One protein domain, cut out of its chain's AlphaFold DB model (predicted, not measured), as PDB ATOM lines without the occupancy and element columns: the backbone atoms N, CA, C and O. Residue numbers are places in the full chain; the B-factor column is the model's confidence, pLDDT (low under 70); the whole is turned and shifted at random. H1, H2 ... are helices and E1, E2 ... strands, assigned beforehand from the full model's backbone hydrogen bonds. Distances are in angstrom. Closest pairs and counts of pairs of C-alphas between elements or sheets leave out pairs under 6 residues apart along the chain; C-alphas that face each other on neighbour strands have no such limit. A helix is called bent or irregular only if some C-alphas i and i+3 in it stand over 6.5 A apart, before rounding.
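What this domain is: This is residues 338 to 520 of the 521 residues of an uncharacterized protein of Prosthecobacter debontii (UniProt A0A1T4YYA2). What does the model look like at first sight? A strongly twisted sheet of seven strands runs through the core with helices over both its faces, H1 on one face and H5 and H7 on the other; H6 packs on H7, while H2, H3 and H4 gather at the end of the sheet where E3 and E4 lie. How is it built along the printed part? There are 183 printed residues, with seven named helices and seven named strands in the order E1 H1 E2 E3 H2 H3 H4 E4 H5 E5 H6 E6 H7 E7, and the class is mixed, helices and strands. The sheet is mixed, in the order E3 E4 E2 E1 E5 E6 E7, and the domain has three layers, helices on both faces of a sheet, with H1 and H2 on one face and H7 on the other. How large is it? It is compact, with a radius of gyration of the C-alphas of 15.6 A, and spans 48 by 42 by 29 A.

Where its parts are: Which elements come first? E1, residues 338 to 342, begins with C-alpha 338 at (191.113, 176.573, 168.318). H1, residues 348 to 361, is 21.2 A long and irregular, with C-alphas 349 and 352 standing 7.1 A apart; E2 is residues 366 to 370 and E3 residues 388 to 390. Which follow? H2 is residues 394 to 401, H3 407 to 412 and H4 424 to 432. E4 is residues 436 to 439, H5 448 to 451, and E5, 16.7 A long, 461 to 466. Which close the printed part? H6, residues 474 to 486, is 18.2 A long and begins with C-alpha 474 at (192.769, 185.545, 146.434). E6, residues 490 to 495, is 16.3 A long, H7 is residues 502 to 510, and E7, residues 517 to 519, ends with C-alpha 519 at (176.222, 175.886, 156.411).

How they stand to each other: How do the strands pair? E3 and E4 are antiparallel, with N 389 and O 438 2.9 A apart. The other neighbours are parallel: N 437 of E4 is 2.8 A from O 367 of E2, N 368 of E2 2.9 A from O 339 of E1, N 463 of E5 2.8 A from O 338 of E1, N 464 of E5 2.8 A from O 492 of E6, and N 518 of E7 3.0 A from O 493 of E6. E1, H1, E2, then E5, H6, E6, and E6, H7, E7 are strand-helix-strand units, two parallel neighbour strands with a helix between, and E4, H5, E5 is a split one with E2 and E1 between its strands; each crossover is right-handed. Which helices are on the sheet? H1 is over E1 and E5 at a height of 9.8 A, along the strands. On the opposite face, H5 has a height of 7.5 A and H7 one of 9.2 A, over E6 and, only just, with 3 of its C-alphas, over E7. H2 is on the sheet too, H4 only grazes it with residues 430 to 431 and H6 with residues 481 to 485, and H3 is not on it. Which helices touch? H6, with residues 477 to 481, touches H7, closest at the C-alphas of Arg 481 and Leu 509, 5.5 A. H2 only just touches H3, with 3 pairs of C-alphas within 8 A, the closest those of Lys 398 and Ala 410 at 6.1 A, about perpendicular at 85 degrees. Are the helix backbones within hydrogen-bond range? Every O i to N i+4 pair is in H2, H3, H4 and H6, against 7 of 10 in H1 and 4 of 5 in H7; H5 is too short for such a pair.

The domain as a whole: How far does it reach? The two C-alphas farthest apart, those of Lys 418 and Pro 512, are 48.6 A apart. Is it whole, and which links are long? The printed part has no cut; the links from E2 to E3, 17 residues, and from H3 to H4, 11 residues, are long. Where is confidence low? No printed residue is under 70, and the mean pLDDT of the printed part is 91.9.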
ATOM      1  N   GLY A 338     191.161 175.124 168.151       96.06
ATOM      2  CA  GLY A 338     191.113 176.573 168.318       96.06
ATOM      3  C   GLY A 338     189.929 177.144 167.538       96.06
ATOM      4  O   GLY A 338     189.474 176.519 166.582       96.06
ATOM      5  N   LEU A 339     189.397 178.291 167.948       96.50
ATOM      6  CA  LEU A 339     188.237 178.922 167.320       96.50
ATOM      7  C   LEU A 339     188.570 180.343 166.868       96.50
ATOM      8  O   LEU A 339     189.204 181.093 167.614       96.50
ATOM      9  N   VAL A 340     188.049 180.717 165.703       97.31
ATOM     10  CA  VAL A 340     187.852 182.113 165.298       97.31
ATOM     11  C   VAL A 340     186.351 182.335 165.168       97.31
ATOM     12  O   VAL A 340     185.688 181.657 164.383       97.31
ATOM     13  N   LEU A 341     185.812 183.243 165.973       96.44
ATOM     14  CA  LEU A 341     184.389 183.572 165.987       96.44
ATOM     15  C   LEU A 341     184.213 185.024 165.562       96.44
ATOM     16  O   LEU A 341     184.831 185.914 166.153       96.44
ATOM     17  N   ASP A 342     183.362 185.247 164.571       94.94
ATOM     18  CA  ASP A 342     182.914 186.585 164.220       94.94
ATOM     19  C   ASP A 342     181.929 187.128 165.274       94.94
ATOM     20  O   ASP A 342     180.966 186.456 165.645       94.94
ATOM     21  N   VAL A 343     182.187 188.336 165.774       92.94
ATOM     22  CA  VAL A 343     181.336 189.070 166.729       92.94
ATOM     23  C   VAL A 343     180.648 190.289 166.105       92.94
ATOM     24  O   VAL A 343     180.223 191.195 166.822       92.94
ATOM     25  N   SER A 344     180.534 190.310 164.776       90.25
ATOM     26  CA  SER A 344     179.653 191.210 164.031       90.25
ATOM     27  C   SER A 344     178.207 191.177 164.552       90.25
ATOM     28  O   SER A 344     177.753 190.214 165.178       90.25
ATOM     29  N   THR A 345     177.452 192.247 164.289       85.62
ATOM     30  CA  THR A 345     176.066 192.394 164.768       85.62
ATOM     31  C   THR A 345     175.122 191.311 164.222       85.62
ATOM     32  O   THR A 345     174.157 190.967 164.901       85.62
ATOM     33  N   SER A 346     175.407 190.755 163.035       86.94
ATOM     34  CA  SER A 346     174.721 189.586 162.462       86.94
ATOM     35  C   SER A 346     175.049 188.303 163.229       86.94
ATOM     36  O   SER A 346     174.142 187.561 163.600       86.94
ATOM     37  N   MET A 347     176.328 188.051 163.516       91.81
ATOM     38  CA  MET A 347     176.790 186.768 164.058       91.81
ATOM     39  C   MET A 347     176.681 186.637 165.581       91.81
ATOM     40  O   MET A 347     176.492 185.527 166.092       91.81
ATOM     41  N   ALA A 348     176.752 187.746 166.324       89.75
ATOM     42  CA  ALA A 348     176.765 187.750 167.789       89.75
ATOM     43  C   ALA A 348     175.628 186.942 168.474       89.75
ATOM     44  O   ALA A 348     175.929 186.255 169.456       89.75
ATOM     45  N   PRO A 349     174.362 186.941 167.994       90.25
ATOM     46  CA  PRO A 349     173.279 186.140 168.580       90.25
ATOM     47  C   PRO A 349     173.479 184.620 168.489       90.25
ATOM     48  O   PRO A 349     172.931 183.884 169.310       90.25
ATOM     49  N   HIS A 350     174.265 184.138 167.523       91.81
ATOM     50  CA  HIS A 350     174.436 182.708 167.228       91.81
ATOM     51  C   HIS A 350     175.593 182.074 168.019       91.81
ATOM     52  O   HIS A 350     175.646 180.856 168.218       91.81
ATOM     53  N   LEU A 351     176.494 182.906 168.552       92.12
ATOM     54  CA  LEU A 351     177.672 182.489 169.316       92.12
ATOM     55  C   LEU A 351     177.388 181.562 170.511       92.12
ATOM     56  O   LEU A 351     178.158 180.613 170.676       92.12
ATOM     57  N   PRO A 352     176.326 181.743 171.328       92.31
ATOM     58  CA  PRO A 352     176.042 180.846 172.451       92.31
ATOM     59  C   PRO A 352     175.902 179.381 172.019       92.31
ATOM     60  O   PRO A 352     176.509 178.506 172.634       92.31
ATOM     61  N   ARG A 353     175.195 179.119 170.908       91.69
ATOM     62  CA  ARG A 353     174.999 177.768 170.350       91.69
ATOM     63  C   ARG A 353     176.341 177.122 169.991       91.69
ATOM     64  O   ARG A 353     176.598 175.977 170.356       91.69
ATOM     65  N   VAL A 354     177.212 177.873 169.317       91.88
ATOM     66  CA  VAL A 354     178.544 177.408 168.896       91.88
ATOM     67  C   VAL A 354     179.467 177.168 170.091       91.88
ATOM     68  O   VAL A 354     180.139 176.137 170.151       91.88
ATOM     69  N   ILE A 355     179.482 178.078 171.068       92.00
ATOM     70  CA  ILE A 355     180.319 177.965 172.270       92.00
ATOM     71  C   ILE A 355     179.878 176.771 173.130       92.00
ATOM     72  O   ILE A 355     180.734 176.032 173.621       92.00
ATOM     73  N   GLU A 356     178.571 176.541 173.278       91.50
ATOM     74  CA  GLU A 356     178.038 175.395 174.019       91.50
ATOM     75  C   GLU A 356     178.359 174.052 173.356       91.50
ATOM     76  O   GLU A 356     178.804 173.137 174.049       91.50
ATOM     77  N   GLU A 357     178.167 173.907 172.039       90.50
ATOM     78  CA  GLU A 357     178.547 172.670 171.333       90.50
ATOM     79  C   GLU A 357     180.055 172.408 171.417       90.50
ATOM     80  O   GLU A 357     180.492 171.290 171.701       90.50
ATOM     81  N   VAL A 358     180.873 173.452 171.276       89.75
ATOM     82  CA  VAL A 358     182.327 173.329 171.413       89.75
ATOM     83  C   VAL A 358     182.742 172.951 172.837       89.75
ATOM     84  O   VAL A 358     183.666 172.154 172.989       89.75
ATOM     85  N   ASP A 359     182.077 173.436 173.888       89.12
ATOM     86  CA  ASP A 359     182.390 173.017 175.264       89.12
ATOM     87  C   ASP A 359     181.937 171.593 175.608       89.12
ATOM     88  O   ASP A 359     182.480 171.003 176.548       89.12
ATOM     89  N   LYS A 360     181.003 171.010 174.844       89.31
ATOM     90  CA  LYS A 360     180.633 169.591 174.971       89.31
ATOM     91  C   LYS A 360     181.745 168.674 174.443       89.31
ATOM     92  O   LYS A 360     181.977 167.622 175.037       89.31
ATOM     93  N   VAL A 361     182.456 169.071 173.380       86.25
ATOM     94  CA  VAL A 361     183.459 168.217 172.694       86.25
ATOM     95  C   VAL A 361     184.925 168.587 172.963       86.25
ATOM     96  O   VAL A 361     185.781 167.708 173.017       86.25
ATOM     97  N   ALA A 362     185.231 169.874 173.135       86.31
ATOM     98  CA  ALA A 362     186.583 170.438 173.146       86.31
ATOM     99  C   ALA A 362     186.732 171.541 174.215       86.31
ATOM    100  O   ALA A 362     187.255 172.628 173.959       86.31
ATOM    101  N   LYS A 363     186.261 171.256 175.433       87.00
ATOM    102  CA  LYS A 363     186.322 172.167 176.584       87.00
ATOM    103  C   LYS A 363     187.734 172.701 176.846       87.00
ATOM    104  O   LYS A 363     188.679 171.927 176.992       87.00
ATOM    105  N   GLY A 364     187.855 174.022 176.985       86.19
ATOM    106  CA  GLY A 364     189.155 174.694 177.119       86.19
ATOM    107  C   GLY A 364     189.877 174.914 175.784       86.19
ATOM    108  O   GLY A 364     191.081 175.158 175.771       86.19
ATOM    109  N   SER A 365     189.159 174.833 174.664       92.62
ATOM    110  CA  SER A 365     189.605 175.368 173.379       92.62
ATOM    111  C   SER A 365     189.949 176.860 173.469       92.62
ATOM    112  O   SER A 365     189.262 177.637 174.141       92.62
ATOM    113  N   VAL A 366     191.012 177.262 172.768       95.56
ATOM    114  CA  VAL A 366     191.375 178.678 172.596       95.56
ATOM    115  C   VAL A 366     190.353 179.332 171.677       95.56
ATOM    116  O   VAL A 366     190.076 178.797 170.606       95.56
ATOM    117  N   VAL A 367     189.832 180.496 172.058       96.19
ATOM    118  CA  VAL A 367     188.870 181.258 171.249       96.19
ATOM    119  C   VAL A 367     189.431 182.642 170.969       96.19
ATOM    120  O   VAL A 367     189.852 183.326 171.902       96.19
ATOM    121  N   ILE A 368     189.418 183.061 169.705       96.81
ATOM    122  CA  ILE A 368     189.672 184.445 169.301       96.81
ATOM    123  C   ILE A 368     188.391 185.010 168.692       96.81
ATOM    124  O   ILE A 368     187.842 184.453 167.743       96.81
ATOM    125  N   LEU A 369     187.932 186.118 169.256       95.88
ATOM    126  CA  LEU A 369     186.849 186.935 168.737       95.88
ATOM    127  C   LEU A 369     187.433 187.954 167.746       95.88
ATOM    128  O   LEU A 369     188.402 188.649 168.076       95.88
ATOM    129  N   TYR A 370     186.857 188.033 166.553       95.06
ATOM    130  CA  TYR A 370     187.207 189.004 165.513       95.06
ATOM    131  C   TYR A 370     185.924 189.650 164.968       95.06
ATOM    132  O   TYR A 370     184.848 189.103 165.169       95.06
ATOM    133  N   PHE A 371     186.010 190.809 164.316       91.94
ATOM    134  CA  PHE A 371     184.847 191.504 163.759       91.94
ATOM    135  C   PHE A 371     184.903 191.470 162.223       91.94
ATOM    136  O   PHE A 371     185.730 192.159 161.623       91.94
ATOM    137  N   GLY A 372     184.053 190.647 161.606       91.38
ATOM    138  CA  GLY A 372     184.055 190.324 160.175       91.38
ATOM    139  C   GLY A 372     184.789 189.022 159.816       91.38
ATOM    140  O   GLY A 372     185.427 188.358 160.646       91.38
ATOM    141  N   CYS A 373     184.724 188.658 158.539       93.44
ATOM    142  CA  CYS A 373     185.322 187.454 157.947       93.44
ATOM    143  C   CYS A 373     186.222 187.715 156.731       93.44
ATOM    144  O   CYS A 373     186.735 186.768 156.128       93.44
ATOM    145  N   GLY A 374     186.432 188.974 156.359       93.50
ATOM    146  CA  GLY A 374     187.183 189.319 155.162       93.50
ATOM    147  C   GLY A 374     188.662 188.928 155.227       93.50
ATOM    148  O   GLY A 374     189.287 188.837 156.288       93.50
ATOM    149  N   LEU A 375     189.239 188.712 154.044       95.56
ATOM    150  CA  LEU A 375     190.645 188.345 153.860       95.56
ATOM    151  C   LEU A 375     191.275 189.237 152.788       95.56
ATOM    152  O   LEU A 375     191.481 188.815 151.656       95.56
ATOM    153  N   THR A 376     191.570 190.481 153.139       94.75
ATOM    154  CA  THR A 376     192.222 191.479 152.285       94.75
ATOM    155  C   THR A 376     193.691 191.654 152.662       94.75
ATOM    156  O   THR A 376     194.055 191.553 153.839       94.75
ATOM    157  N   ALA A 377     194.536 191.942 151.670       91.44
ATOM    158  CA  ALA A 377     195.948 192.251 151.882       91.44
ATOM    159  C   ALA A 377     196.137 193.409 152.894       91.44
ATOM    160  O   ALA A 377     195.324 194.336 152.905       91.44
ATOM    161  N   PRO A 378     197.186 193.383 153.740       88.56
ATOM    162  CA  PRO A 378     197.432 194.438 154.722       88.56
ATOM    163  C   PRO A 378     197.615 195.813 154.050       88.56
ATOM    164  O   PRO A 378     198.256 195.902 152.998       88.56
ATOM    165  N   PRO A 379     197.098 196.902 154.648       87.94
ATOM    166  CA  PRO A 379     197.243 198.244 154.106       87.94
ATOM    167  C   PRO A 379     198.703 198.706 154.171       87.94
ATOM    168  O   PRO A 379     199.432 198.407 155.117       87.94
ATOM    169  N   SER A 380     199.115 199.525 153.204       85.44
ATOM    170  CA  SER A 380     200.493 200.029 153.063       85.44
ATOM    171  C   SER A 380     201.009 200.871 154.241       85.44
ATOM    172  O   SER A 380     202.205 201.136 154.324       85.44
ATOM    173  N   ARG A 381     200.121 201.290 155.151       83.75
ATOM    174  CA  ARG A 381     200.437 202.039 156.377       83.75
ATOM    175  C   ARG A 381     200.679 201.138 157.604       83.75
ATOM    176  O   ARG A 381     201.161 201.640 158.614       83.75
ATOM    177  N   GLY A 382     200.371 199.840 157.519       81.88
ATOM    178  CA  GLY A 382     200.233 198.947 158.677       81.88
ATOM    179  C   GLY A 382     198.854 199.053 159.344       81.88
ATOM    180  O   GLY A 382     198.053 199.919 158.986       81.88
ATOM    181  N   LEU A 383     198.567 198.152 160.291       83.44
ATOM    182  CA  LEU A 383     197.317 198.116 161.058       83.44
ATOM    183  C   LEU A 383     197.570 198.522 162.517       83.44
ATOM    184  O   LEU A 383     198.359 197.900 163.226       83.44
ATOM    185  N   ASP A 384     196.857 199.541 162.987       79.94
ATOM    186  CA  ASP A 384     196.873 199.946 164.392       79.94
ATOM    187  C   ASP A 384     195.897 199.073 165.199       79.94
ATOM    188  O   ASP A 384     194.682 199.221 165.081       79.94
ATOM    189  N   GLY A 385     196.415 198.185 166.054       79.00
ATOM    190  CA  GLY A 385     195.594 197.378 166.972       79.00
ATOM    191  C   GLY A 385     195.546 195.870 166.712       79.00
ATOM    192  O   GLY A 385     194.644 195.213 167.224       79.00
ATOM    193  N   GLU A 386     196.534 195.306 166.006       84.50
ATOM    194  CA  GLU A 386     196.732 193.849 165.821       84.50
ATOM    195  C   GLU A 386     196.897 193.043 167.139       84.50
ATOM    196  O   GLU A 386     196.936 191.811 167.130       84.50
ATOM    197  N   GLU A 387     197.025 193.722 168.285       89.56
ATOM    198  CA  GLU A 387     197.202 193.111 169.603       89.56
ATOM    199  C   GLU A 387     195.996 192.254 170.039       89.56
ATOM    200  O   GLU A 387     194.831 192.637 169.920       89.56
ATOM    201  N   VAL A 388     196.297 191.094 170.632       92.62
ATOM    202  CA  VAL A 388     195.303 190.146 171.150       92.62
ATOM    203  C   VAL A 388     195.078 190.363 172.646       92.62
ATOM    204  O   VAL A 388     195.932 190.034 173.477       92.62
ATOM    205  N   TYR A 389     193.890 190.847 172.998       93.94
ATOM    206  CA  TYR A 389     193.456 191.126 174.367       93.94
ATOM    207  C   TYR A 389     192.647 189.953 174.941       93.94
ATOM    208  O   TYR A 389     192.123 189.133 174.196       93.94
ATOM    209  N   SER A 390     192.539 189.826 176.269       94.44
ATOM    210  CA  SER A 390     191.737 188.759 176.904       94.44
ATOM    211  C   SER A 390     190.378 189.275 177.372       94.44
ATOM    212  O   SER A 390     190.291 190.366 177.936       94.44
ATOM    213  N   THR A 391     189.329 188.464 177.204       93.38
ATOM    214  CA  THR A 391     187.946 188.822 177.576       93.38
ATOM    215  C   THR A 391     187.727 189.005 179.082       93.38
ATOM    216  O   THR A 391     186.743 189.608 179.494       93.38
ATOM    217  N   ALA A 392     188.656 188.535 179.919       90.00
ATOM    218  CA  ALA A 392     188.627 188.744 181.367       90.00
ATOM    219  C   ALA A 392     189.051 190.171 181.802       90.00
ATOM    220  O   ALA A 392     189.031 190.481 182.994       90.00
ATOM    221  N   GLY A 393     189.486 191.029 180.869       86.38
ATOM    222  CA  GLY A 393     189.894 192.414 181.132       86.38
ATOM    223  C   GLY A 393     188.790 193.444 180.860       86.38
ATOM    224  O   GLY A 393     187.919 193.229 180.024       86.38
ATOM    225  N   ARG A 394     188.867 194.617 181.509       86.62
ATOM    226  CA  ARG A 394     187.885 195.716 181.345       86.62
ATOM    227  C   ARG A 394     187.758 196.244 179.911       86.62
ATOM    228  O   ARG A 394     186.702 196.740 179.542       86.62
ATOM    229  N   GLU A 395     188.800 196.112 179.095       89.06
ATOM    230  CA  GLU A 395     188.754 196.509 177.682       89.06
ATOM    231  C   GLU A 395     187.734 195.680 176.881       89.06
ATOM    232  O   GLU A 395     187.133 196.202 175.946       89.06
ATOM    233  N   PHE A 396     187.448 194.436 177.292       92.50
ATOM    234  CA  PHE A 396     186.395 193.627 176.671       92.50
ATOM    235  C   PHE A 396     184.992 194.192 176.930       92.50
ATOM    236  O   PHE A 396     184.140 194.124 176.050       92.50
ATOM    237  N   GLU A 397     184.755 194.806 178.096       90.75
ATOM    238  CA  GLU A 397     183.483 195.481 178.384       90.75
ATOM    239  C   GLU A 397     183.258 196.651 177.416       90.75
ATOM    240  O   GLU A 397     182.162 196.798 176.880       90.75
ATOM    241  N   LYS A 398     184.300 197.445 177.127       90.44
ATOM    242  CA  LYS A 398     184.222 198.536 176.141       90.44
ATOM    243  C   LYS A 398     184.000 198.003 174.728       90.44
ATOM    244  O   LYS A 398     183.069 198.436 174.058       90.44
ATOM    245  N   PHE A 399     184.838 197.056 174.301       91.00
ATOM    246  CA  PHE A 399     184.770 196.427 172.983       91.00
ATOM    247  C   PHE A 399     183.377 195.850 172.709       91.00
ATOM    248  O   PHE A 399     182.807 196.106 171.652       91.00
ATOM    249  N   TRP A 400     182.799 195.140 173.683       91.31
ATOM    250  CA  TRP A 400     181.477 194.534 173.555       91.31
ATOM    251  C   TRP A 400     180.344 195.569 173.583       91.31
ATOM    252  O   TRP A 400     179.496 195.578 172.695       91.31
ATOM    253  N   ARG A 401     180.331 196.486 174.565       89.62
ATOM    254  CA  ARG A 401     179.272 197.509 174.694       89.62
ATOM    255  C   ARG A 401     179.201 198.472 173.512       89.62
ATOM    256  O   ARG A 401     178.123 198.980 173.229       89.62
ATOM    257  N   LEU A 402     180.336 198.751 172.872       87.62
ATOM    258  CA  LEU A 402     180.430 199.666 171.734       87.62
ATOM    259  C   LEU A 402     180.348 198.936 170.375       87.62
ATOM    260  O   LEU A 402     180.509 199.575 169.342       87.62
ATOM    261  N   GLY A 403     180.080 197.624 170.359       83.88
ATOM    262  CA  GLY A 403     179.814 196.873 169.126       83.88
ATOM    263  C   GLY A 403     181.045 196.623 168.250       83.88
ATOM    264  O   GLY A 403     180.951 196.729 167.033       83.88
ATOM    265  N   GLY A 404     182.196 196.306 168.851       79.62
ATOM    266  CA  GLY A 404     183.432 196.035 168.115       79.62
ATOM    267  C   GLY A 404     184.116 197.308 167.620       79.62
ATOM    268  O   GLY A 404     184.253 197.527 166.420       79.62
ATOM    269  N   VAL A 405     184.561 198.153 168.554       85.75
ATOM    270  CA  VAL A 405     185.295 199.396 168.251       85.75
ATOM    271  C   VAL A 405     186.779 199.186 167.963       85.75
ATOM    272  O   VAL A 405     187.389 198.176 168.340       85.75
ATOM    273  N   SER A 406     187.374 200.200 167.336       88.19
ATOM    274  CA  SER A 406     188.825 200.332 167.213       88.19
ATOM    275  C   SER A 406     189.499 200.529 168.578       88.19
ATOM    276  O   SER A 406     188.906 201.034 169.535       88.19
ATOM    277  N   LEU A 407     190.778 200.157 168.670       87.62
ATOM    278  CA  LEU A 407     191.576 200.289 169.895       87.62
ATOM    279  C   LEU A 407     191.699 201.750 170.359       87.62
ATOM    280  O   LEU A 407     191.685 202.038 171.555       87.62
ATOM    281  N   ASP A 408     191.801 202.682 169.414       86.69
ATOM    282  CA  ASP A 408     191.967 204.101 169.716       86.69
ATOM    283  C   ASP A 408     190.663 204.763 170.181       86.69
ATOM    284  O   ASP A 408     190.683 205.649 171.034       86.69
ATOM    285  N   GLU A 409     189.518 204.275 169.707       86.50
ATOM    286  CA  GLU A 409     188.201 204.648 170.217       86.50
ATOM    287  C   GLU A 409     187.947 204.057 171.611       86.50
ATOM    288  O   GLU A 409     187.576 204.797 172.522       86.50
ATOM    289  N   ALA A 410     188.272 202.779 171.843       86.88
ATOM    290  CA  ALA A 410     188.207 202.153 173.170       86.88
ATOM    291  C   ALA A 410     189.097 202.854 174.223       86.88
ATOM    292  O   ALA A 410     188.825 202.798 175.427       86.88
ATOM    293  N   ARG A 411     190.160 203.547 173.796       88.31
ATOM    294  CA  ARG A 411     191.015 204.377 174.665       88.31
ATOM    295  C   ARG A 411     190.428 205.759 174.964       88.31
ATOM    296  O   ARG A 411     190.679 206.285 176.047       88.31
ATOM    297  N   ARG A 412     189.674 206.350 174.030       88.12
ATOM    298  CA  ARG A 412     189.089 207.703 174.147       88.12
ATOM    299  C   ARG A 412     187.711 207.691 174.814       88.12
ATOM    300  O   ARG A 412     187.395 208.598 175.581       88.12
ATOM    301  N   THR A 413     186.904 206.670 174.542       85.44
ATOM    302  CA  THR A 413     185.523 206.555 175.019       85.44
ATOM    303  C   THR A 413     185.481 205.984 176.436       85.44
ATOM    304  O   THR A 413     185.762 204.808 176.670       85.44
ATOM    305  N   SER A 414     185.092 206.824 177.398       82.44
ATOM    306  CA  SER A 414     184.696 206.366 178.732       82.44
ATOM    307  C   SER A 414     183.288 205.777 178.667       82.44
ATOM    308  O   SER A 414     182.381 206.409 178.129       82.44
ATOM    309  N   VAL A 415     183.101 204.575 179.212       81.62
ATOM    310  CA  VAL A 415     181.832 203.840 179.149       81.62
ATOM    311  C   VAL A 415     181.219 203.765 180.546       81.62
ATOM    312  O   VAL A 415     181.887 203.349 181.492       81.62
ATOM    313  N   ASP A 416     179.955 204.172 180.692       81.00
ATOM    314  CA  ASP A 416     179.257 204.127 181.981       81.00
ATOM    315  C   ASP A 416     178.822 202.694 182.318       81.00
ATOM    316  O   ASP A 416     177.858 202.166 181.758       81.00
ATOM    317  N   SER A 417     179.509 202.081 183.285       77.25
ATOM    318  CA  SER A 417     179.205 200.739 183.791       77.25
ATOM    319  C   SER A 417     177.793 200.588 184.382       77.25
ATOM    320  O   SER A 417     177.375 199.458 184.625       77.25
ATOM    321  N   LYS A 418     177.050 201.682 184.624       81.44
ATOM    322  CA  LYS A 418     175.645 201.635 185.078       81.44
ATOM    323  C   LYS A 418     174.649 201.288 183.972       81.44
ATOM    324  O   LYS A 418     173.542 200.861 184.288       81.44
ATOM    325  N   GLN A 419     175.003 201.498 182.705       82.88
ATOM    326  CA  GLN A 419     174.140 201.116 181.587       82.88
ATOM    327  C   GLN A 419     174.089 199.581 181.470       82.88
ATOM    328  O   GLN A 419     175.102 198.927 181.753       82.88
ATOM    329  N   PRO A 420     172.971 198.979 181.024       83.94
ATOM    330  CA  PRO A 420     172.917 197.543 180.747       83.94
ATOM    331  C   PRO A 420     173.917 197.155 179.645       83.94
ATOM    332  O   PRO A 420     174.265 197.977 178.792       83.94
ATOM    333  N   ILE A 421     174.406 195.914 179.665       85.75
ATOM    334  CA  ILE A 421     175.300 195.400 178.617       85.75
ATOM    335  C   ILE A 421     174.438 194.816 177.483       85.75
ATOM    336  O   ILE A 421     173.571 193.985 177.762       85.75
ATOM    337  N   PRO A 422     174.659 195.188 176.205       85.31
ATOM    338  CA  PRO A 422     174.002 194.530 175.076       85.31
ATOM    339  C   PRO A 422     174.284 193.023 175.094       85.31
ATOM    340  O   PRO A 422     175.443 192.616 175.163       85.31
ATOM    341  N   SER A 423     173.241 192.189 175.052       87.56
ATOM    342  CA  SER A 423     173.364 190.722 175.116       87.56
ATOM    343  C   SER A 423     174.227 190.233 176.294       87.56
ATOM    344  O   SER A 423     175.170 189.458 176.122       87.56
ATOM    345  N   GLU A 424     173.918 190.718 177.503       89.00
ATOM    346  CA  GLU A 424     174.727 190.531 178.716       89.00
ATOM    347  C   GLU A 424     175.084 189.065 179.029       89.00
ATOM    348  O   GLU A 424     176.195 188.798 179.489       89.00
ATOM    349  N   ASP A 425     174.206 188.102 178.738       90.12
ATOM    350  CA  ASP A 425     174.488 186.673 178.934       90.12
ATOM    351  C   ASP A 425     175.629 186.163 178.038       90.12
ATOM    352  O   ASP A 425     176.480 185.392 178.491       90.12
ATOM    353  N   ILE A 426     175.708 186.649 176.794       91.12
ATOM    354  CA  ILE A 426     176.770 186.305 175.835       91.12
ATOM    355  C   ILE A 426     178.096 186.926 176.292       91.12
ATOM    356  O   ILE A 426     179.119 186.239 176.359       91.12
ATOM    357  N   TYR A 427     178.065 188.193 176.718       92.31
ATOM    358  CA  TYR A 427     179.212 188.855 177.347       92.31
ATOM    359  C   TYR A 427     179.705 188.086 178.584       92.31
ATOM    360  O   TYR A 427     180.895 187.786 178.699       92.31
ATOM    361  N   ARG A 428     178.797 187.701 179.492       92.62
ATOM    362  CA  ARG A 428     179.117 186.931 180.706       92.62
ATOM    363  C   ARG A 428     179.675 185.547 180.378       92.62
ATOM    364  O   ARG A 428     180.591 185.100 181.070       92.62
ATOM    365  N   MET A 429     179.180 184.883 179.333       91.31
ATOM    366  CA  MET A 429     179.721 183.613 178.840       91.31
ATOM    367  C   MET A 429     181.169 183.783 178.348       91.31
ATOM    368  O   MET A 429     182.065 183.065 178.804       91.31
ATOM    369  N   LEU A 430     181.419 184.772 177.485       92.25
ATOM    370  CA  LEU A 430     182.727 185.041 176.876       92.25
ATOM    371  C   LEU A 430     183.773 185.567 177.870       92.25
ATOM    372  O   LEU A 430     184.932 185.152 177.814       92.25
ATOM    373  N   ALA A 431     183.383 186.428 178.813       93.06
ATOM    374  CA  ALA A 431     184.265 186.951 179.861       93.06
ATOM    375  C   ALA A 431     184.634 185.888 180.918       93.06
ATOM    376  O   ALA A 431     185.726 185.918 181.487       93.06
ATOM    377  N   LYS A 432     183.738 184.922 181.173       92.94
ATOM    378  CA  LYS A 432     183.963 183.804 182.109       92.94
ATOM    379  C   LYS A 432     184.768 182.655 181.488       92.94
ATOM    380  O   LYS A 432     185.399 181.889 182.222       92.94
ATOM    381  N   ARG A 433     184.746 182.503 180.160       90.88
ATOM    382  CA  ARG A 433     185.472 181.448 179.440       90.88
ATOM    383  C   ARG A 433     186.986 181.703 179.472       90.88
ATOM    384  O   ARG A 433     187.490 182.652 178.875       90.88
ATOM    385  N   SER A 434     187.731 180.806 180.115       89.19
ATOM    386  CA  SER A 434     189.200 180.801 180.098       89.19
ATOM    387  C   SER A 434     189.760 180.578 178.689       89.19
ATOM    388  O   SER A 434     189.231 179.750 177.956       89.19
ATOM    389  N   GLN A 435     190.885 181.227 178.364       92.88
ATOM    390  CA  GLN A 435     191.545 181.175 177.043       92.88
ATOM    391  C   GLN A 435     190.718 181.771 175.885       92.88
ATOM    392  O   GLN A 435     190.974 181.474 174.718       92.88
ATOM    393  N   THR A 436     189.783 182.663 176.219       95.38
ATOM    394  CA  THR A 436     189.104 183.545 175.262       95.38
ATOM    395  C   THR A 436     189.866 184.857 175.130       95.38
ATOM    396  O   THR A 436     190.326 185.456 176.116       95.38
ATOM    397  N   TYR A 437     189.976 185.308 173.892       96.06
ATOM    398  CA  TYR A 437     190.671 186.511 173.486       96.06
ATOM    399  C   TYR A 437     189.862 187.267 172.433       96.06
ATOM    400  O   TYR A 437     188.973 186.692 171.814       96.06
ATOM    401  N   PHE A 438     190.186 188.533 172.207       95.62
ATOM    402  CA  PHE A 438     189.614 189.347 171.140       95.62
ATOM    403  C   PHE A 438     190.682 190.249 170.517       95.62
ATOM    404  O   PHE A 438     191.681 190.579 171.166       95.62
ATOM    405  N   ILE A 439     190.466 190.640 169.265       94.56
ATOM    406  CA  ILE A 439     191.216 191.703 168.583       94.56
ATOM    407  C   ILE A 439     190.265 192.897 168.449       94.56
ATOM    408  O   ILE A 439     189.063 192.706 168.260       94.56
ATOM    409  N   HIS A 440     190.770 194.123 168.594       92.62
ATOM    410  CA  HIS A 440     189.954 195.312 168.327       92.62
ATOM    411  C   HIS A 440     189.629 195.414 166.829       92.62
ATOM    412  O   HIS A 440     190.306 194.816 165.992       92.62
ATOM    413  N   ASN A 441     188.596 196.174 166.475       91.00
ATOM    414  CA  ASN A 441     188.210 196.316 165.078       91.00
ATOM    415  C   ASN A 441     189.230 197.179 164.321       91.00
ATOM    416  O   ASN A 441     189.300 198.396 164.506       91.00
ATOM    417  N   VAL A 442     190.021 196.517 163.476       89.62
ATOM    418  CA  VAL A 442     190.982 197.129 162.545       89.62
ATOM    419  C   VAL A 442     190.459 197.143 161.098       89.62
ATOM    420  O   VAL A 442     191.180 197.520 160.178       89.62
ATOM    421  N   GLY A 443     189.199 196.740 160.894       89.75
ATOM    422  CA  GLY A 443     188.536 196.577 159.601       89.75
ATOM    423  C   GLY A 443     188.110 195.129 159.330       89.75
ATOM    424  O   GLY A 443     188.803 194.178 159.698       89.75
ATOM    425  N   LEU A 444     186.984 194.967 158.631       90.19
ATOM    426  CA  LEU A 444     186.358 193.665 158.352       90.19
ATOM    427  C   LEU A 444     187.275 192.709 157.562       90.19
ATOM    428  O   LEU A 444     187.200 191.495 157.701       90.19
ATOM    429  N   GLY A 445     188.186 193.269 156.760       93.12
ATOM    430  CA  GLY A 445     189.084 192.551 155.854       93.12
ATOM    431  C   GLY A 445     190.283 191.824 156.481       93.12
ATOM    432  O   GLY A 445     191.064 191.226 155.743       93.12
ATOM    433  N   TYR A 446     190.497 191.880 157.798       94.88
ATOM    434  CA  TYR A 446     191.764 191.425 158.401       94.88
ATOM    435  C   TYR A 446     191.634 190.215 159.338       94.88
ATOM    436  O   TYR A 446     192.493 189.990 160.192       94.88
ATOM    437  N   THR A 447     190.626 189.358 159.133       95.62
ATOM    438  CA  THR A 447     190.378 188.141 159.939       95.62
ATOM    439  C   THR A 447     191.554 187.150 159.936       95.62
ATOM    440  O   THR A 447     191.696 186.321 160.841       95.62
ATOM    441  N   TRP A 448     192.479 187.271 158.975       95.44
ATOM    442  CA  TRP A 448     193.754 186.549 158.981       95.44
ATOM    443  C   TRP A 448     194.623 186.835 160.219       95.44
ATOM    444  O   TRP A 448     195.378 185.950 160.621       95.44
ATOM    445  N   LEU A 449     194.478 187.994 160.879       95.62
ATOM    446  CA  LEU A 449     195.124 188.296 162.166       95.62
ATOM    447  C   LEU A 449     194.715 187.312 163.269       95.62
ATOM    448  O   LEU A 449     195.547 186.908 164.087       95.62
ATOM    449  N   ALA A 450     193.443 186.898 163.275       96.31
ATOM    450  CA  ALA A 450     192.930 185.888 164.192       96.31
ATOM    451  C   ALA A 450     193.360 184.479 163.753       96.31
ATOM    452  O   ALA A 450     193.967 183.755 164.543       96.31
ATOM    453  N   LEU A 451     193.123 184.112 162.485       96.69
ATOM    454  CA  LEU A 451     193.437 182.777 161.942       96.69
ATOM    455  C   LEU A 451     194.925 182.410 162.060       96.69
ATOM    456  O   LEU A 451     195.262 181.264 162.356       96.69
ATOM    457  N   LEU A 452     195.826 183.373 161.843       96.00
ATOM    458  CA  LEU A 452     197.274 183.153 161.872       96.00
ATOM    459  C   LEU A 452     197.911 183.422 163.242       96.00
ATOM    460  O   LEU A 452     199.139 183.344 163.364       96.00
ATOM    461  N   ASN A 453     197.127 183.675 164.288       96.12
ATOM    462  CA  ASN A 453     197.663 184.079 165.581       96.12
ATOM    463  C   ASN A 453     198.445 182.973 166.323       96.12
ATOM    464  O   ASN A 453     198.057 181.801 166.322       96.12
ATOM    465  N   ASP A 454     199.500 183.348 167.055       94.69
ATOM    466  CA  ASP A 454     200.282 182.413 167.881       94.69
ATOM    467  C   ASP A 454     199.450 181.738 168.993       94.69
ATOM    468  O   ASP A 454     199.780 180.622 169.402       94.69
ATOM    469  N   LYS A 455     198.337 182.334 169.458       94.06
ATOM    470  CA  LYS A 455     197.427 181.652 170.403       94.06
ATOM    471  C   LYS A 455     196.800 180.386 169.796       94.06
ATOM    472  O   LYS A 455     196.638 179.398 170.512       94.06
ATOM    473  N   LEU A 456     196.507 180.378 168.489       94.88
ATOM    474  CA  LEU A 456     195.943 179.216 167.784       94.88
ATOM    475  C   LEU A 456     197.004 178.192 167.362       94.88
ATOM    476  O   LEU A 456     196.666 177.038 167.124       94.88
ATOM    477  N   ARG A 457     198.290 178.559 167.318       93.25
ATOM    478  CA  ARG A 457     199.407 177.697 166.866       93.25
ATOM    479  C   ARG A 457     199.569 176.382 167.646       93.25
ATOM    480  O   ARG A 457     200.261 175.477 167.190       93.25
ATOM    481  N   THR A 458     198.954 176.260 168.824       91.00
ATOM    482  CA  THR A 458     198.959 175.022 169.631       91.00
ATOM    483  C   THR A 458     197.820 174.045 169.310       91.00
ATOM    484  O   THR A 458     197.818 172.936 169.862       91.00
ATOM    485  N   ALA A 459     196.885 174.439 168.437       93.56
ATOM    486  CA  ALA A 459     195.778 173.636 167.924       93.56
ATOM    487  C   ALA A 459     196.115 173.043 166.544       93.56
ATOM    488  O   ALA A 459     196.713 173.720 165.710       93.56
ATOM    489  N   ASP A 460     195.717 171.795 166.286       94.12
ATOM    490  CA  ASP A 460     195.845 171.132 164.976       94.12
ATOM    491  C   ASP A 460     194.564 171.244 164.123       94.12
ATOM    492  O   ASP A 460     194.586 170.942 162.929       94.12
ATOM    493  N   GLY A 461     193.470 171.745 164.705       95.44
ATOM    494  CA  GLY A 461     192.282 172.208 163.990       95.44
ATOM    495  C   GLY A 461     191.880 173.615 164.429       95.44
ATOM    496  O   GLY A 461     191.864 173.913 165.624       95.44
ATOM    497  N   ILE A 462     191.534 174.468 163.469       97.12
ATOM    498  CA  ILE A 462     190.894 175.768 163.689       97.12
ATOM    499  C   ILE A 462     189.450 175.653 163.198       97.12
ATOM    500  O   ILE A 462     189.223 175.127 162.115       97.12
ATOM    501  N   TYR A 463     188.488 176.127 163.981       96.81
ATOM    502  CA  TYR A 463     187.072 176.202 163.625       96.81
ATOM    503  C   TYR A 463     186.680 177.672 163.460       96.81
ATOM    504  O   TYR A 463     186.811 178.452 164.403       96.81
ATOM    505  N   TRP A 464     186.246 178.058 162.264       97.25
ATOM    506  CA  TRP A 464     185.908 179.434 161.907       97.25
ATOM    507  C   TRP A 464     184.403 179.570 161.665       97.25
ATOM    508  O   TRP A 464     183.851 178.846 160.837       97.25
ATOM    509  N   PHE A 465     183.758 180.480 162.401       96.50
ATOM    510  CA  PHE A 465     182.318 180.742 162.342       96.50
ATOM    511  C   PHE A 465     182.022 182.205 161.981       96.50
ATOM    512  O   PHE A 465     182.536 183.101 162.655       96.50
ATOM    513  N   SER A 466     181.228 182.430 160.927       95.81
ATOM    514  CA  SER A 466     180.798 183.749 160.418       95.81
ATOM    515  C   SER A 466     179.665 183.595 159.375       95.81
ATOM    516  O   SER A 466     179.163 182.488 159.177       95.81
ATOM    517  N   ASP A 467     179.266 184.674 158.700       93.81
ATOM    518  CA  ASP A 467     178.304 184.701 157.584       93.81
ATOM    519  C   ASP A 467     178.986 184.688 156.195       93.81
ATOM    520  O   ASP A 467     178.338 184.446 155.176       93.81
ATOM    521  N   PHE A 468     180.309 184.892 156.142       95.06
ATOM    522  CA  PHE A 468     181.121 184.891 154.914       95.06
ATOM    523  C   PHE A 468     180.677 185.933 153.869       95.06
ATOM    524  O   PHE A 468     180.913 185.758 152.663       95.06
ATOM    525  N   GLN A 469     180.065 187.034 154.323       93.94
ATOM    526  CA  GLN A 469     179.600 188.119 153.454       93.94
ATOM    527  C   GLN A 469     180.708 189.099 153.025       93.94
ATOM    528  O   GLN A 469     180.578 189.742 151.982       93.94
ATOM    529  N   ASP A 470     181.812 189.179 153.771       93.75
ATOM    530  CA  ASP A 470     182.924 190.093 153.485       93.75
ATOM    531  C   ASP A 470     183.740 189.748 152.226       93.75
ATOM    532  O   ASP A 470     183.770 188.623 151.723       93.75
ATOM    533  N   THR A 471     184.489 190.742 151.739       94.00
ATOM    534  CA  THR A 471     185.402 190.579 150.599       94.00
ATOM    535  C   THR A 471     186.655 189.757 150.936       94.00
ATOM    536  O   THR A 471     187.275 189.915 151.991       94.00
ATOM    537  N   VAL A 472     187.067 188.911 149.990       96.25
ATOM    538  CA  VAL A 472     188.231 188.021 150.088       96.25
ATOM    539  C   VAL A 472     189.118 188.219 148.859       96.25
ATOM    540  O   VAL A 472     188.709 187.934 147.735       96.25
ATOM    541  N   ASP A 473     190.342 188.696 149.078       95.69
ATOM    542  CA  ASP A 473     191.404 188.718 148.075       95.69
ATOM    543  C   ASP A 473     192.038 187.324 147.962       95.69
ATOM    544  O   ASP A 473     192.454 186.711 148.949       95.69
ATOM    545  N   PHE A 474     192.156 186.834 146.728       95.25
ATOM    546  CA  PHE A 474     192.769 185.545 146.434       95.25
ATOM    547  C   PHE A 474     194.249 185.490 146.849       95.25
ATOM    548  O   PHE A 474     194.704 184.454 147.337       95.25
ATOM    549  N   LYS A 475     195.002 186.593 146.715       95.69
ATOM    550  CA  LYS A 475     196.424 186.623 147.092       95.69
ATOM    551  C   LYS A 475     196.590 186.491 148.609       95.69
ATOM    552  O   LYS A 475     197.366 185.644 149.057       95.69
ATOM    553  N   GLN A 476     195.833 187.251 149.398       95.88
ATOM    554  CA  GLN A 476     195.840 187.113 150.856       95.88
ATOM    555  C   GLN A 476     195.338 185.733 151.312       95.88
ATOM    556  O   GLN A 476     195.949 185.125 152.191       95.88
ATOM    557  N   LEU A 477     194.285 185.190 150.688       96.69
ATOM    558  CA  LEU A 477     193.799 183.837 150.981       96.69
ATOM    559  C   LEU A 477     194.894 182.776 150.782       96.69
ATOM    560  O   LEU A 477     195.046 181.888 151.624       96.69
ATOM    561  N   MET A 478     195.684 182.872 149.707       96.94
ATOM    562  CA  MET A 478     196.793 181.945 149.451       96.94
ATOM    563  C   MET A 478     197.907 182.057 150.507       96.94
ATOM    564  O   MET A 478     198.396 181.032 150.980       96.94
ATOM    565  N   ILE A 479     198.227 183.266 150.982       96.75
ATOM    566  CA  ILE A 479     199.184 183.473 152.088       96.75
ATOM    567  C   ILE A 479     198.685 182.815 153.389       96.75
ATOM    568  O   ILE A 479     199.464 182.178 154.111       96.75
ATOM    569  N   VAL A 480     197.383 182.913 153.692       97.25
ATOM    570  CA  VAL A 480     196.768 182.238 154.853       97.25
ATOM    571  C   VAL A 480     196.830 180.715 154.689       97.25
ATOM    572  O   VAL A 480     197.246 180.017 155.616       97.25
ATOM    573  N   ARG A 481     196.493 180.195 153.502       97.31
ATOM    574  CA  ARG A 481     196.563 178.764 153.157       97.31
ATOM    575  C   ARG A 481     197.961 178.194 153.380       97.31
ATOM    576  O   ARG A 481     198.098 177.172 154.049       97.31
ATOM    577  N   GLU A 482     198.991 178.844 152.846       97.62
ATOM    578  CA  GLU A 482     200.385 178.406 152.979       97.62
ATOM    579  C   GLU A 482     200.842 178.389 154.441       97.62
ATOM    580  O   GLU A 482     201.454 177.417 154.889       97.62
ATOM    581  N   ASN A 483     200.460 179.404 155.223       97.31
ATOM    582  CA  ASN A 483     200.735 179.440 156.658       97.31
ATOM    583  C   ASN A 483     200.058 178.285 157.414       97.31
ATOM    584  O   ASN A 483     200.713 177.617 158.216       97.31
ATOM    585  N   LEU A 484     198.770 178.024 157.169       97.06
ATOM    586  CA  LEU A 484     198.041 176.931 157.828       97.06
ATOM    587  C   LEU A 484     198.603 175.555 157.437       97.06
ATOM    588  O   LEU A 484     198.802 174.706 158.310       97.06
ATOM    589  N   LEU A 485     198.956 175.356 156.162       96.44
ATOM    590  CA  LEU A 485     199.608 174.134 155.677       96.44
ATOM    591  C   LEU A 485     200.998 173.929 156.298       96.44
ATOM    592  O   LEU A 485     201.287 172.836 156.789       96.44
ATOM    593  N   GLY A 486     201.832 174.972 156.357       96.38
ATOM    594  CA  GLY A 486     203.151 174.920 156.998       96.38
ATOM    595  C   GLY A 486     203.076 174.597 158.495       96.38
ATOM    596  O   GLY A 486     203.898 173.843 159.020       96.38
ATOM    597  N   ARG A 487     202.033 175.090 159.176       95.81
ATOM    598  CA  ARG A 487     201.716 174.772 160.580       95.81
ATOM    599  C   ARG A 487     200.998 173.423 160.761       95.81
ATOM    600  O   ARG A 487     200.839 172.981 161.896       95.81
ATOM    601  N   LYS A 488     200.596 172.760 159.668       95.88
ATOM    602  CA  LYS A 488     199.814 171.505 159.625       95.88
ATOM    603  C   LYS A 488     198.451 171.606 160.329       95.88
ATOM    604  O   LYS A 488     197.998 170.644 160.947       95.88
ATOM    605  N   GLN A 489     197.813 172.772 160.237       96.31
ATOM    606  CA  GLN A 489     196.516 173.066 160.847       96.31
ATOM    607  C   GLN A 489     195.385 172.853 159.836       96.31
ATOM    608  O   GLN A 489     195.468 173.327 158.702       96.31
ATOM    609  N   ARG A 490     194.321 172.160 160.252       96.25
ATOM    610  CA  ARG A 490     193.099 171.968 159.452       96.25
ATOM    611  C   ARG A 490     192.111 173.099 159.719       96.25
ATOM    612  O   ARG A 490     191.835 173.368 160.886       96.25
ATOM    613  N   LEU A 491     191.564 173.739 158.684       97.38
ATOM    614  CA  LEU A 491     190.555 174.791 158.850       97.38
ATOM    615  C   LEU A 491     189.149 174.238 158.616       97.38
ATOM    616  O   LEU A 491     188.777 173.950 157.486       97.38
ATOM    617  N   TYR A 492     188.366 174.116 159.678       96.69
ATOM    618  CA  TYR A 492     186.941 173.808 159.628       96.69
ATOM    619  C   TYR A 492     186.145 175.103 159.531       96.69
ATOM    620  O   TYR A 492     186.419 176.046 160.273       96.69
ATOM    621  N   MET A 493     185.169 175.149 158.631       95.62
ATOM    622  CA  MET A 493     184.355 176.338 158.390       95.62
ATOM    623  C   MET A 493     182.889 176.034 158.684       95.62
ATOM    624  O   MET A 493     182.358 175.024 158.228       95.62
ATOM    625  N   HIS A 494     182.234 176.905 159.438       95.12
ATOM    626  CA  HIS A 494     180.796 176.853 159.653       95.12
ATOM    627  C   HIS A 494     180.217 178.221 159.314       95.12
ATOM    628  O   HIS A 494     180.601 179.219 159.920       95.12
ATOM    629  N   ALA A 495     179.344 178.270 158.319       94.25
ATOM    630  CA  ALA A 495     178.702 179.504 157.903       94.25
ATOM    631  C   ALA A 495     177.257 179.538 158.400       94.25
ATOM    632  O   ALA A 495     176.545 178.556 158.215       94.25
ATOM    633  N   TYR A 496     176.815 180.637 159.012       89.75
ATOM    634  CA  TYR A 496     175.393 180.775 159.354       89.75
ATOM    635  C   TYR A 496     174.538 181.032 158.101       89.75
ATOM    636  O   TYR A 496     173.478 180.445 157.940       89.75
ATOM    637  N   GLU A 497     175.052 181.826 157.160       88.69
ATOM    638  CA  GLU A 497     174.488 181.998 155.818       88.69
ATOM    639  C   GLU A 497     175.557 181.707 154.758       88.69
ATOM    640  O   GLU A 497     176.755 181.838 155.007       88.69
ATOM    641  N   ARG A 498     175.152 181.339 153.538       91.88
ATOM    642  CA  ARG A 498     176.085 181.147 152.413       91.88
ATOM    643  C   ARG A 498     176.439 182.490 151.760       91.88
ATOM    644  O   ARG A 498     175.988 182.778 150.649       91.88
ATOM    645  N   GLY A 499     177.236 183.308 152.445       91.00
ATOM    646  CA  GLY A 499     177.711 184.589 151.916       91.00
ATOM    647  C   GLY A 499     178.575 184.458 150.646       91.00
ATOM    648  O   GLY A 499     179.145 183.396 150.383       91.00
ATOM    649  N   PRO A 500     178.706 185.530 149.837       94.25
ATOM    650  CA  PRO A 500     179.413 185.529 148.550       94.25
ATOM    651  C   PRO A 500     180.856 184.999 148.568       94.25
ATOM    652  O   PRO A 500     181.310 184.478 147.548       94.25
ATOM    653  N   SER A 501     181.590 185.097 149.684       94.50
ATOM    654  CA  SER A 501     182.961 184.562 149.760       94.50
ATOM    655  C   SER A 501     183.029 183.063 150.090       94.50
ATOM    656  O   SER A 501     184.074 182.439 149.880       94.50
ATOM    657  N   PHE A 502     181.925 182.459 150.555       95.94
ATOM    658  CA  PHE A 502     181.881 181.098 151.101       95.94
ATOM    659  C   PHE A 502     182.502 180.051 150.169       95.94
ATOM    660  O   PHE A 502     183.363 179.282 150.591       95.94
ATOM    661  N   ASP A 503     182.108 180.021 148.894       96.25
ATOM    662  CA  ASP A 503     182.591 179.006 147.949       96.25
ATOM    663  C   ASP A 503     184.073 179.194 147.578       96.25
ATOM    664  O   ASP A 503     184.793 178.212 147.366       96.25
ATOM    665  N   LEU A 504     184.565 180.438 147.578       96.19
ATOM    666  CA  LEU A 504     185.982 180.746 147.369       96.19
ATOM    667  C   LEU A 504     186.820 180.272 148.566       96.19
ATOM    668  O   LEU A 504     187.802 179.551 148.386       96.19
ATOM    669  N   VAL A 505     186.397 180.598 149.792       97.12
ATOM    670  CA  VAL A 505     187.062 180.151 151.029       97.12
ATOM    671  C   VAL A 505     186.995 178.623 151.165       97.12
ATOM    672  O   VAL A 505     188.012 177.976 151.441       97.12
ATOM    673  N   LYS A 506     185.838 178.012 150.878       96.69
ATOM    674  CA  LYS A 506     185.642 176.555 150.898       96.69
ATOM    675  C   LYS A 506     186.603 175.834 149.950       96.69
ATOM    676  O   LYS A 506     187.324 174.925 150.367       96.69
ATOM    677  N   THR A 507     186.643 176.250 148.685       96.94
ATOM    678  CA  THR A 507     187.440 175.563 147.656       96.94
ATOM    679  C   THR A 507     188.938 175.847 147.756       96.94
ATOM    680  O   THR A 507     189.730 174.930 147.535       96.94
ATOM    681  N   GLN A 508     189.345 177.070 148.112       97.19
ATOM    682  CA  GLN A 508     190.750 177.493 148.043       97.19
ATOM    683  C   GLN A 508     191.497 177.458 149.384       97.19
ATOM    684  O   GLN A 508     192.728 177.389 149.368       97.19
ATOM    685  N   LEU A 509     190.794 177.465 150.526       96.75
ATOM    686  CA  LEU A 509     191.400 177.481 151.867       96.75
ATOM    687  C   LEU A 509     191.027 176.250 152.715       96.75
ATOM    688  O   LEU A 509     191.910 175.588 153.270       96.75
ATOM    689  N   VAL A 510     189.742 175.892 152.779       96.75
ATOM    690  CA  VAL A 510     189.249 174.784 153.625       96.75
ATOM    691  C   VAL A 510     189.620 173.412 153.061       96.75
ATOM    692  O   VAL A 510     190.310 172.640 153.730       96.75
ATOM    693  N   HIS A 511     189.219 173.098 151.822       96.12
ATOM    694  CA  HIS A 511     189.518 171.786 151.234       96.12
ATOM    695  C   HIS A 511     191.039 171.495 151.168       96.12
ATOM    696  O   HIS A 511     191.440 170.395 151.560       96.12
ATOM    697  N   PRO A 512     191.923 172.442 150.775       96.75
ATOM    698  CA  PRO A 512     193.364 172.188 150.735       96.75
ATOM    699  C   PRO A 512     193.997 171.946 152.109       96.75
ATOM    700  O   PRO A 512     194.935 171.157 152.205       96.75
ATOM    701  N   THR A 513     193.475 172.556 153.181       95.75
ATOM    702  CA  THR A 513     193.939 172.296 154.560       95.75
ATOM    703  C   THR A 513     193.381 170.996 155.155       95.75
ATOM    704  O   THR A 513     193.632 170.703 156.320       95.75
ATOM    705  N   GLN A 514     192.674 170.168 154.370       94.81
ATOM    706  CA  GLN A 514     192.012 168.929 154.822       94.81
ATOM    707  C   GLN A 514     190.951 169.169 155.913       94.81
ATOM    708  O   GLN A 514     190.695 168.291 156.749       94.81
ATOM    709  N   GLY A 515     190.373 170.369 155.919       93.19
ATOM    710  CA  GLY A 515     189.191 170.696 156.697       93.19
ATOM    711  C   GLY A 515     187.905 170.215 156.029       93.19
ATOM    712  O   GLY A 515     187.914 169.358 155.145       93.19
ATOM    713  N   ASP A 516     186.796 170.782 156.479       94.75
ATOM    714  CA  ASP A 516     185.441 170.533 155.989       94.75
ATOM    715  C   ASP A 516     184.612 171.819 156.204       94.75
ATOM    716  O   ASP A 516     185.055 172.715 156.935       94.75
ATOM    717  N   ALA A 517     183.469 171.957 155.530       94.38
ATOM    718  CA  ALA A 517     182.691 173.198 155.525       94.38
ATOM    719  C   ALA A 517     181.175 172.971 155.488       94.38
ATOM    720  O   ALA A 517     180.640 172.563 154.447       94.38
ATOM    721  N   THR A 518     180.490 173.326 156.575       94.00
ATOM    722  CA  THR A 518     179.024 173.297 156.708       94.00
ATOM    723  C   THR A 518     178.401 174.691 156.600       94.00
ATOM    724  O   THR A 518     179.067 175.706 156.811       94.00
ATOM    725  N   VAL A 519     177.109 174.721 156.271       92.25
ATOM    726  CA  VAL A 519     176.222 175.886 156.411       92.25
ATOM    727  C   VAL A 519     175.123 175.493 157.407       92.25
ATOM    728  O   VAL A 519     174.764 174.315 157.455       92.25
ATOM    729  N   GLU A 520     174.636 176.431 158.211       82.56
ATOM    730  CA  GLU A 520     173.443 176.251 159.049       82.56
ATOM    731  C   GLU A 520     172.188 176.402 158.152       82.56
ATOM    732  O   GLU A 520     172.068 177.386 157.425       82.56
TER     733      GLU A 520